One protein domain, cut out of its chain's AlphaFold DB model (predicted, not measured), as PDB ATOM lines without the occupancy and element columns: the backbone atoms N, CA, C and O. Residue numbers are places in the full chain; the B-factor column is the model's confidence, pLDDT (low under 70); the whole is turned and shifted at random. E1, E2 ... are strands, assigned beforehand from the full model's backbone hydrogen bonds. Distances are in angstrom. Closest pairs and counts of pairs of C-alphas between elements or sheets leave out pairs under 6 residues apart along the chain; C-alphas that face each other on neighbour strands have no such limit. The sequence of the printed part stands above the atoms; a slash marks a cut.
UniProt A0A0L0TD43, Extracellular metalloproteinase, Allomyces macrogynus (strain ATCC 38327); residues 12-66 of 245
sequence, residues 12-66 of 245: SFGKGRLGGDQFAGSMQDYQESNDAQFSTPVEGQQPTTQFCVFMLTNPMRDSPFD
ATOM      1  N   SER A  12     190.697  82.675 213.494       82.88
ATOM      2  CA  SER A  12     191.691  82.201 214.467       82.88
ATOM      3  C   SER A  12     192.400  83.321 215.233       82.88
ATOM      4  O   SER A  12     193.159  83.062 216.167       82.88
ATOM      5  N   PHE A  13     192.173  84.584 214.855       85.88
ATOM      6  CA  PHE A  13     192.777  85.780 215.450       85.88
ATOM      7  C   PHE A  13     194.314  85.741 215.482       85.88
ATOM      8  O   PHE A  13     194.935  86.342 216.358       85.88
ATOM      9  N   GLY A  14     194.935  84.993 214.564       81.75
ATOM     10  CA  GLY A  14     196.382  84.776 214.549       81.75
ATOM     11  C   GLY A  14     196.912  83.953 215.731       81.75
ATOM     12  O   GLY A  14     198.118  83.939 215.959       81.75
ATOM     13  N   LYS A  15     196.049  83.259 216.487       81.12
ATOM     14  CA  LYS A  15     196.421  82.471 217.682       81.12
ATOM     15  C   LYS A  15     196.785  81.012 217.379       81.12
ATOM     16  O   LYS A  15     196.814  80.172 218.281       81.12
ATOM     17  N   GLY A  16     197.104  80.731 216.117       75.06
ATOM     18  CA  GLY A  16     197.433  79.402 215.612       75.06
ATOM     19  C   GLY A  16     196.226  78.635 215.068       75.06
ATOM     20  O   GLY A  16     195.079  78.998 215.321       75.06
ATOM     21  N   ARG A  17     196.547  77.572 214.318       79.12
ATOM     22  CA  ARG A  17     195.637  76.675 213.587       79.12
ATOM     23  C   ARG A  17     194.632  77.374 212.644       79.12
ATOM     24  O   ARG A  17     194.819  78.546 212.311       79.12
ATOM     25  N   LEU A  18     193.673  76.618 212.099       83.44
ATOM     26  CA  LEU A  18     192.756  77.085 211.052       83.44
ATOM     27  C   LEU A  18     191.520  77.764 211.667       83.44
ATOM     28  O   LEU A  18     191.231  77.623 212.850       83.44
ATOM     29  N   GLY A  19     190.844  78.579 210.863       84.69
ATOM     30  CA  GLY A  19     189.513  79.106 211.162       84.69
ATOM     31  C   GLY A  19     188.583  78.832 209.982       84.69
ATOM     32  O   GLY A  19     188.981  78.170 209.024       84.69
ATOM     33  N   GLY A  20     187.370  79.375 210.028       85.88
ATOM     34  CA  GLY A  20     186.315  79.091 209.049       85.88
ATOM     35  C   GLY A  20     185.495  77.845 209.396       85.88
ATOM     36  O   GLY A  20     184.711  77.377 208.574       85.88
ATOM     37  N   ASP A  21     185.659  77.334 210.615       89.38
ATOM     38  CA  ASP A  21     185.020  76.133 211.146       89.38
ATOM     39  C   ASP A  21     184.061  76.444 212.306       89.38
ATOM     40  O   ASP A  21     183.859  75.633 213.205       89.38
ATOM     41  N   GLN A  22     183.432  77.622 212.301       88.69
ATOM     42  CA  GLN A  22     182.306  77.923 213.193       88.69
ATOM     43  C   GLN A  22     181.162  76.931 212.975       88.69
ATOM     44  O   GLN A  22     180.769  76.702 211.838       88.69
ATOM     45  N   PHE A  23     180.562  76.395 214.032       85.94
ATOM     46  CA  PHE A  23     179.464  75.445 213.854       85.94
ATOM     47  C   PHE A  23     178.227  76.078 213.200       85.94
ATOM     48  O   PHE A  23     177.921  77.254 213.412       85.94
ATOM     49  N   ALA A  24     177.515  75.282 212.402       86.38
ATOM     50  CA  ALA A  24     176.211  75.616 211.835       86.38
ATOM     51  C   ALA A  24     175.141  74.687 212.418       86.38
ATOM     52  O   ALA A  24     175.302  73.471 212.390       86.38
ATOM     53  N   GLY A  25     174.056  75.252 212.951       84.69
ATOM     54  CA  GLY A  25     172.955  74.483 213.535       84.69
ATOM     55  C   GLY A  25     171.678  74.546 212.707       84.69
ATOM     56  O   GLY A  25     171.254  75.636 212.323       84.69
ATOM     57  N   SER A  26     171.064  73.387 212.477       87.88
ATOM     58  CA  SER A  26     169.702  73.240 211.960       87.88
ATOM     59  C   SER A  26     168.750  72.993 213.132       87.88
ATOM     60  O   SER A  26     169.003  72.118 213.958       87.88
ATOM     61  N   MET A  27     167.686  73.790 213.227       87.81
ATOM     62  CA  MET A  27     166.670  73.697 214.282       87.81
ATOM     63  C   MET A  27     165.378  73.145 213.692       87.81
ATOM     64  O   MET A  27     165.010  73.542 212.586       87.81
ATOM     65  N   GLN A  28     164.675  72.299 214.450       87.12
ATOM     66  CA  GLN A  28     163.470  71.601 213.987       87.12
ATOM     67  C   GLN A  28     163.698  70.914 212.644       87.12
ATOM     68  O   GLN A  28     162.900  71.037 211.713       87.12
ATOM     69  N   ASP A  29     164.827  70.233 212.517       82.31
ATOM     70  CA  ASP A  29     165.120  69.527 211.290       82.31
ATOM     71  C   ASP A  29     164.235  68.276 211.204       82.31
ATOM     72  O   ASP A  29     164.250  67.428 212.093       82.31
ATOM     73  N   TYR A  30     163.425  68.190 210.146       76.12
ATOM     74  CA  TYR A  30     162.441  67.121 209.946       76.12
ATOM     75  C   TYR A  30     162.988  65.941 209.133       76.12
ATOM     76  O   TYR A  30     162.211  65.068 208.740       76.12
ATOM     77  N   GLN A  31     164.290  65.909 208.825       78.00
ATOM     78  CA  GLN A  31     164.882  64.728 208.184       78.00
ATOM     79  C   GLN A  31     164.858  63.511 209.117       78.00
ATOM     80  O   GLN A  31     164.738  62.385 208.637       78.00
ATOM     81  N   GLU A  32     164.895  63.745 210.430       81.12
ATOM     82  CA  GLU A  32     164.754  62.735 211.477       81.12
ATOM     83  C   GLU A  32     163.820  63.239 212.593       81.12
ATOM     84  O   GLU A  32     163.318  64.363 212.560       81.12
ATOM     85  N   SER A  33     163.520  62.388 213.574       86.56
ATOM     86  CA  SER A  33     162.668  62.743 214.714       86.56
ATOM     87  C   SER A  33     163.108  61.992 215.961       86.56
ATOM     88  O   SER A  33     163.526  60.842 215.849       86.56
ATOM     89  N   ASN A  34     162.909  62.596 217.134       87.88
ATOM     90  CA  ASN A  34     163.347  62.054 218.428       87.88
ATOM     91  C   ASN A  34     164.866  61.866 218.547       87.88
ATOM     92  O   ASN A  34     165.306  60.936 219.220       87.88
ATOM     93  N   ASP A  35     165.635  62.742 217.900       88.81
ATOM     94  CA  ASP A  35     167.093  62.678 217.909       88.81
ATOM     95  C   ASP A  35     167.737  64.074 217.855       88.81
ATOM     96  O   ASP A  35     167.060  65.089 217.635       88.81
ATOM     97  N   ALA A  36     169.046  64.117 218.064       88.56
ATOM     98  CA  ALA A  36     169.917  65.237 217.753       88.56
ATOM     99  C   ALA A  36     171.295  64.694 217.350       88.56
ATOM    100  O   ALA A  36     171.674  63.600 217.748       88.56
ATOM    101  N   GLN A  37     172.040  65.439 216.533       88.00
ATOM    102  CA  GLN A  37     173.370  64.995 216.116       88.00
ATOM    103  C   GLN A  37     174.358  66.141 215.921       88.00
ATOM    104  O   GLN A  37     173.984  67.279 215.606       88.00
ATOM    105  N   PHE A  38     175.646  65.812 216.023       90.50
ATOM    106  CA  PHE A  38     176.763  66.714 215.767       90.50
ATOM    107  C   PHE A  38     177.846  66.066 214.898       90.50
ATOM    108  O   PHE A  38     178.305  64.954 215.156       90.50
ATOM    109  N   SER A  39     178.318  66.790 213.882       89.25
ATOM    110  CA  SER A  39     179.442  66.368 213.046       89.25
ATOM    111  C   SER A  39     180.741  67.058 213.468       89.25
ATOM    112  O   SER A  39     180.800  68.274 213.625       89.25
ATOM    113  N   THR A  40     181.812  66.279 213.630       89.06
ATOM    114  CA  THR A  40     183.162  66.759 213.978       89.06
ATOM    115  C   THR A  40     184.146  66.494 212.828       89.06
ATOM    116  O   THR A  40     184.966  65.575 212.907       89.06
ATOM    117  N   PRO A  41     184.080  67.249 211.713       88.88
ATOM    118  CA  PRO A  41     185.061  67.113 210.646       88.88
ATOM    119  C   PRO A  41     186.448  67.587 211.111       88.88
ATOM    120  O   PRO A  41     186.620  68.156 212.191       88.88
ATOM    121  N   VAL A  42     187.463  67.345 210.280       88.12
ATOM    122  CA  VAL A  42     188.816  67.850 210.549       88.12
ATOM    123  C   VAL A  42     188.830  69.380 210.601       88.12
ATOM    124  O   VAL A  42     188.029  70.047 209.948       88.12
ATOM    125  N   GLU A  43     189.775  69.927 211.361       84.44
ATOM    126  CA  GLU A  43     189.912  71.367 211.592       84.44
ATOM    127  C   GLU A  43     189.902  72.198 210.293       84.44
ATOM    128  O   GLU A  43     190.512  71.815 209.291       84.44
ATOM    129  N   GLY A  44     189.222  73.350 210.320       84.06
ATOM    130  CA  GLY A  44     189.011  74.211 209.151       84.06
ATOM    131  C   GLY A  44     187.821  73.819 208.262       84.06
ATOM    132  O   GLY A  44     187.513  74.548 207.319       84.06
ATOM    133  N   GLN A  45     187.134  72.707 208.546       89.06
ATOM    134  CA  GLN A  45     185.838  72.378 207.948       89.06
ATOM    135  C   GLN A  45     184.705  72.674 208.924       89.06
ATOM    136  O   GLN A  45     184.824  72.435 210.121       89.06
ATOM    137  N   GLN A  46     183.589  73.177 208.399       89.69
ATOM    138  CA  GLN A  46     182.459  73.592 209.215       89.69
ATOM    139  C   GLN A  46     181.742  72.381 209.844       89.69
ATOM    140  O   GLN A  46     181.190  71.575 209.091       89.69
ATOM    141  N   PRO A  47     181.703  72.240 211.184       90.88
ATOM    142  CA  PRO A  47     180.861  71.241 211.827       90.88
ATOM    143  C   PRO A  47     179.386  71.639 211.722       90.88
ATOM    144  O   PRO A  47     179.033  72.826 211.691       90.88
ATOM    145  N   THR A  48     178.514  70.639 211.711       90.12
ATOM    146  CA  THR A  48     177.061  70.807 211.644       90.12
ATOM    147  C   THR A  48     176.401  70.159 212.845       90.12
ATOM    148  O   THR A  48     176.782  69.059 213.232       90.12
ATOM    149  N   THR A  49     175.375  70.798 213.392       89.56
ATOM    150  CA  THR A  49     174.481  70.176 214.368       89.56
ATOM    151  C   THR A  49     173.053  70.182 213.858       89.56
ATOM    152  O   THR A  49     172.636  71.124 213.178       89.56
ATOM    153  N   GLN A  50     172.313  69.125 214.157       89.50
ATOM    154  CA  GLN A  50     170.916  68.975 213.794       89.50
ATOM    155  C   GLN A  50     170.119  68.710 215.065       89.50
ATOM    156  O   GLN A  50     170.400  67.757 215.785       89.50
ATOM    157  N   PHE A  51     169.127  69.554 215.321       90.62
ATOM    158  CA  PHE A  51     168.183  69.390 216.416       90.62
ATOM    159  C   PHE A  51     166.815  69.035 215.843       90.62
ATOM    160  O   PHE A  51     166.208  69.840 215.128       90.62
ATOM    161  N   CYS A  52     166.330  67.832 216.149       90.88
ATOM    162  CA  CYS A  52     165.057  67.337 215.636       90.88
ATOM    163  C   CYS A  52     163.927  67.556 216.650       90.88
ATOM    164  O   CYS A  52     164.144  67.774 217.850       90.88
ATOM    165  N   VAL A  53     162.690  67.463 216.162       90.81
ATOM    166  CA  VAL A  53     161.490  67.493 217.007       90.81
ATOM    167  C   VAL A  53     161.258  66.111 217.627       90.81
ATOM    168  O   VAL A  53     161.277  65.087 216.941       90.81
ATOM    169  N   PHE A  54     160.994  66.081 218.933       90.19
ATOM    170  CA  PHE A  54     160.579  64.898 219.678       90.19
ATOM    171  C   PHE A  54     159.053  64.768 219.662       90.19
ATOM    172  O   PHE A  54     158.311  65.584 220.217       90.19
ATOM    173  N   MET A  55     158.581  63.691 219.044       90.75
ATOM    174  CA  MET A  55     157.172  63.365 218.828       90.75
ATOM    175  C   MET A  55     156.592  62.445 219.916       90.75
ATOM    176  O   MET A  55     155.523  61.864 219.739       90.75
ATOM    177  N   LEU A  56     157.289  62.296 221.047       89.31
ATOM    178  CA  LEU A  56     156.903  61.409 222.154       89.31
ATOM    179  C   LEU A  56     155.797  61.989 223.053       89.31
ATOM    180  O   LEU A  56     155.236  61.278 223.886       89.31
ATOM    181  N   THR A  57     155.462  63.273 222.895       89.38
ATOM    182  CA  THR A  57     154.435  63.969 223.684       89.38
ATOM    183  C   THR A  57     153.493  64.792 222.812       89.38
ATOM    184  O   THR A  57     153.778  65.067 221.649       89.38
ATOM    185  N   ASN A  58     152.375  65.238 223.398       90.00
ATOM    186  CA  ASN A  58     151.460  66.197 222.781       90.00
ATOM    187  C   ASN A  58     151.238  67.413 223.716       90.00
ATOM    188  O   ASN A  58     150.670  67.221 224.795       90.00
ATOM    189  N   PRO A  59     151.664  68.642 223.350       91.38
ATOM    190  CA  PRO A  59     152.375  68.991 222.116       91.38
ATOM    191  C   PRO A  59     153.757  68.321 222.024       91.38
ATOM    192  O   PRO A  59     154.325  67.907 223.040       91.38
ATOM    193  N   MET A  60     154.268  68.202 220.795       92.31
ATOM    194  CA  MET A  60     155.636  67.743 220.527       92.31
ATOM    195  C   MET A  60     156.643  68.691 221.186       92.31
ATOM    196  O   MET A  60     156.349  69.873 221.381       92.31
ATOM    197  N   ARG A  61     157.817  68.173 221.540       91.94
ATOM    198  CA  ARG A  61     158.867  68.932 222.231       91.94
ATOM    199  C   ARG A  61     160.049  69.120 221.304       91.94
ATOM    200  O   ARG A  61     160.381  68.238 220.525       91.94
ATOM    201  N   ASP A  62     160.651  70.291 221.362       90.81
ATOM    202  CA  ASP A  62     161.752  70.655 220.482       90.81
ATOM    203  C   ASP A  62     163.065  70.505 221.261       90.81
ATOM    204  O   ASP A  62     163.228  71.097 222.334       90.81
ATOM    205  N   SER A  63     163.981  69.684 220.737       89.31
ATOM    206  CA  SER A  63     165.205  69.255 221.432       89.31
ATOM    207  C   SER A  63     166.138  70.366 221.935       89.31
ATOM    208  O   SER A  63     166.667  70.205 223.037       89.31
ATOM    209  N   PRO A  64     166.314  71.524 221.262       88.69
ATOM    210  CA  PRO A  64     167.254  72.537 221.720       88.69
ATOM    211  C   PRO A  64     166.765  73.284 222.972       88.69
ATOM    212  O   PRO A  64     167.534  74.042 223.560       88.69
ATOM    213  N   PHE A  65     165.513  73.085 223.404       89.62
ATOM    214  CA  PHE A  65     164.982  73.688 224.631       89.62
ATOM    215  C   PHE A  65     165.254  72.866 225.898       89.62
ATOM    216  O   PHE A  65     165.080  73.389 226.999       89.62
ATOM    217  N   ASP A  66     165.713  71.618 225.777       89.25
ATOM    218  CA  ASP A  66     166.323  70.899 226.896       89.25
ATOM    219  C   ASP A  66     167.834  71.014 226.761       89.25
ATOM    220  O   ASP A  66     168.459  70.314 225.969       89.25
TER     221      ASP A  66
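What this domain is: This is residues 12 to 66 of the 245 residues of the protein "Extracellular metalloproteinase" of Allomyces macrogynus (strain ATCC 38327) (UniProt A0A0L0TD43). This is a thin rod with little regular structure: a small sheet of three short strands, side by side as E1, E3, E2, lies between residues 12 to 23 at one end and residues 52 to 66, which fold back, at the other. The printed part has 55 residues, 11 of them in E1, E2 and E3, in that order along the chain; the sheet is mixed, the class all strand. It is only just loose, close to extended, with a radius of gyration of the C-alphas of 14.9 A and spans of 49 by 18 by 11 A.

How they stand to each other: Look first at E1, residues 24 to 27, an edge strand parallel to E3, residues 48 to 51, at 14 degrees; N 26 and O 49 are 2.8 A apart. E2, residues 36 to 38, forms an antiparallel hairpin with E3, with N 37 and O 50 at 2.9 A.

Where its parts are: Find C-alpha 24 at (176.211, 75.616, 211.835), where E1 begins its 10.0 A. E2 measures 7.3 A; E3 runs 10.2 A to C-alpha 51 at (168.183, 69.390, 216.416).

The domain as a whole: The C-alphas of Gly 14 and Asn 58, the two farthest apart, are 49.3 A apart. The printed part has no cut, both links are short, and no printed residue is under 70 in pLDDT.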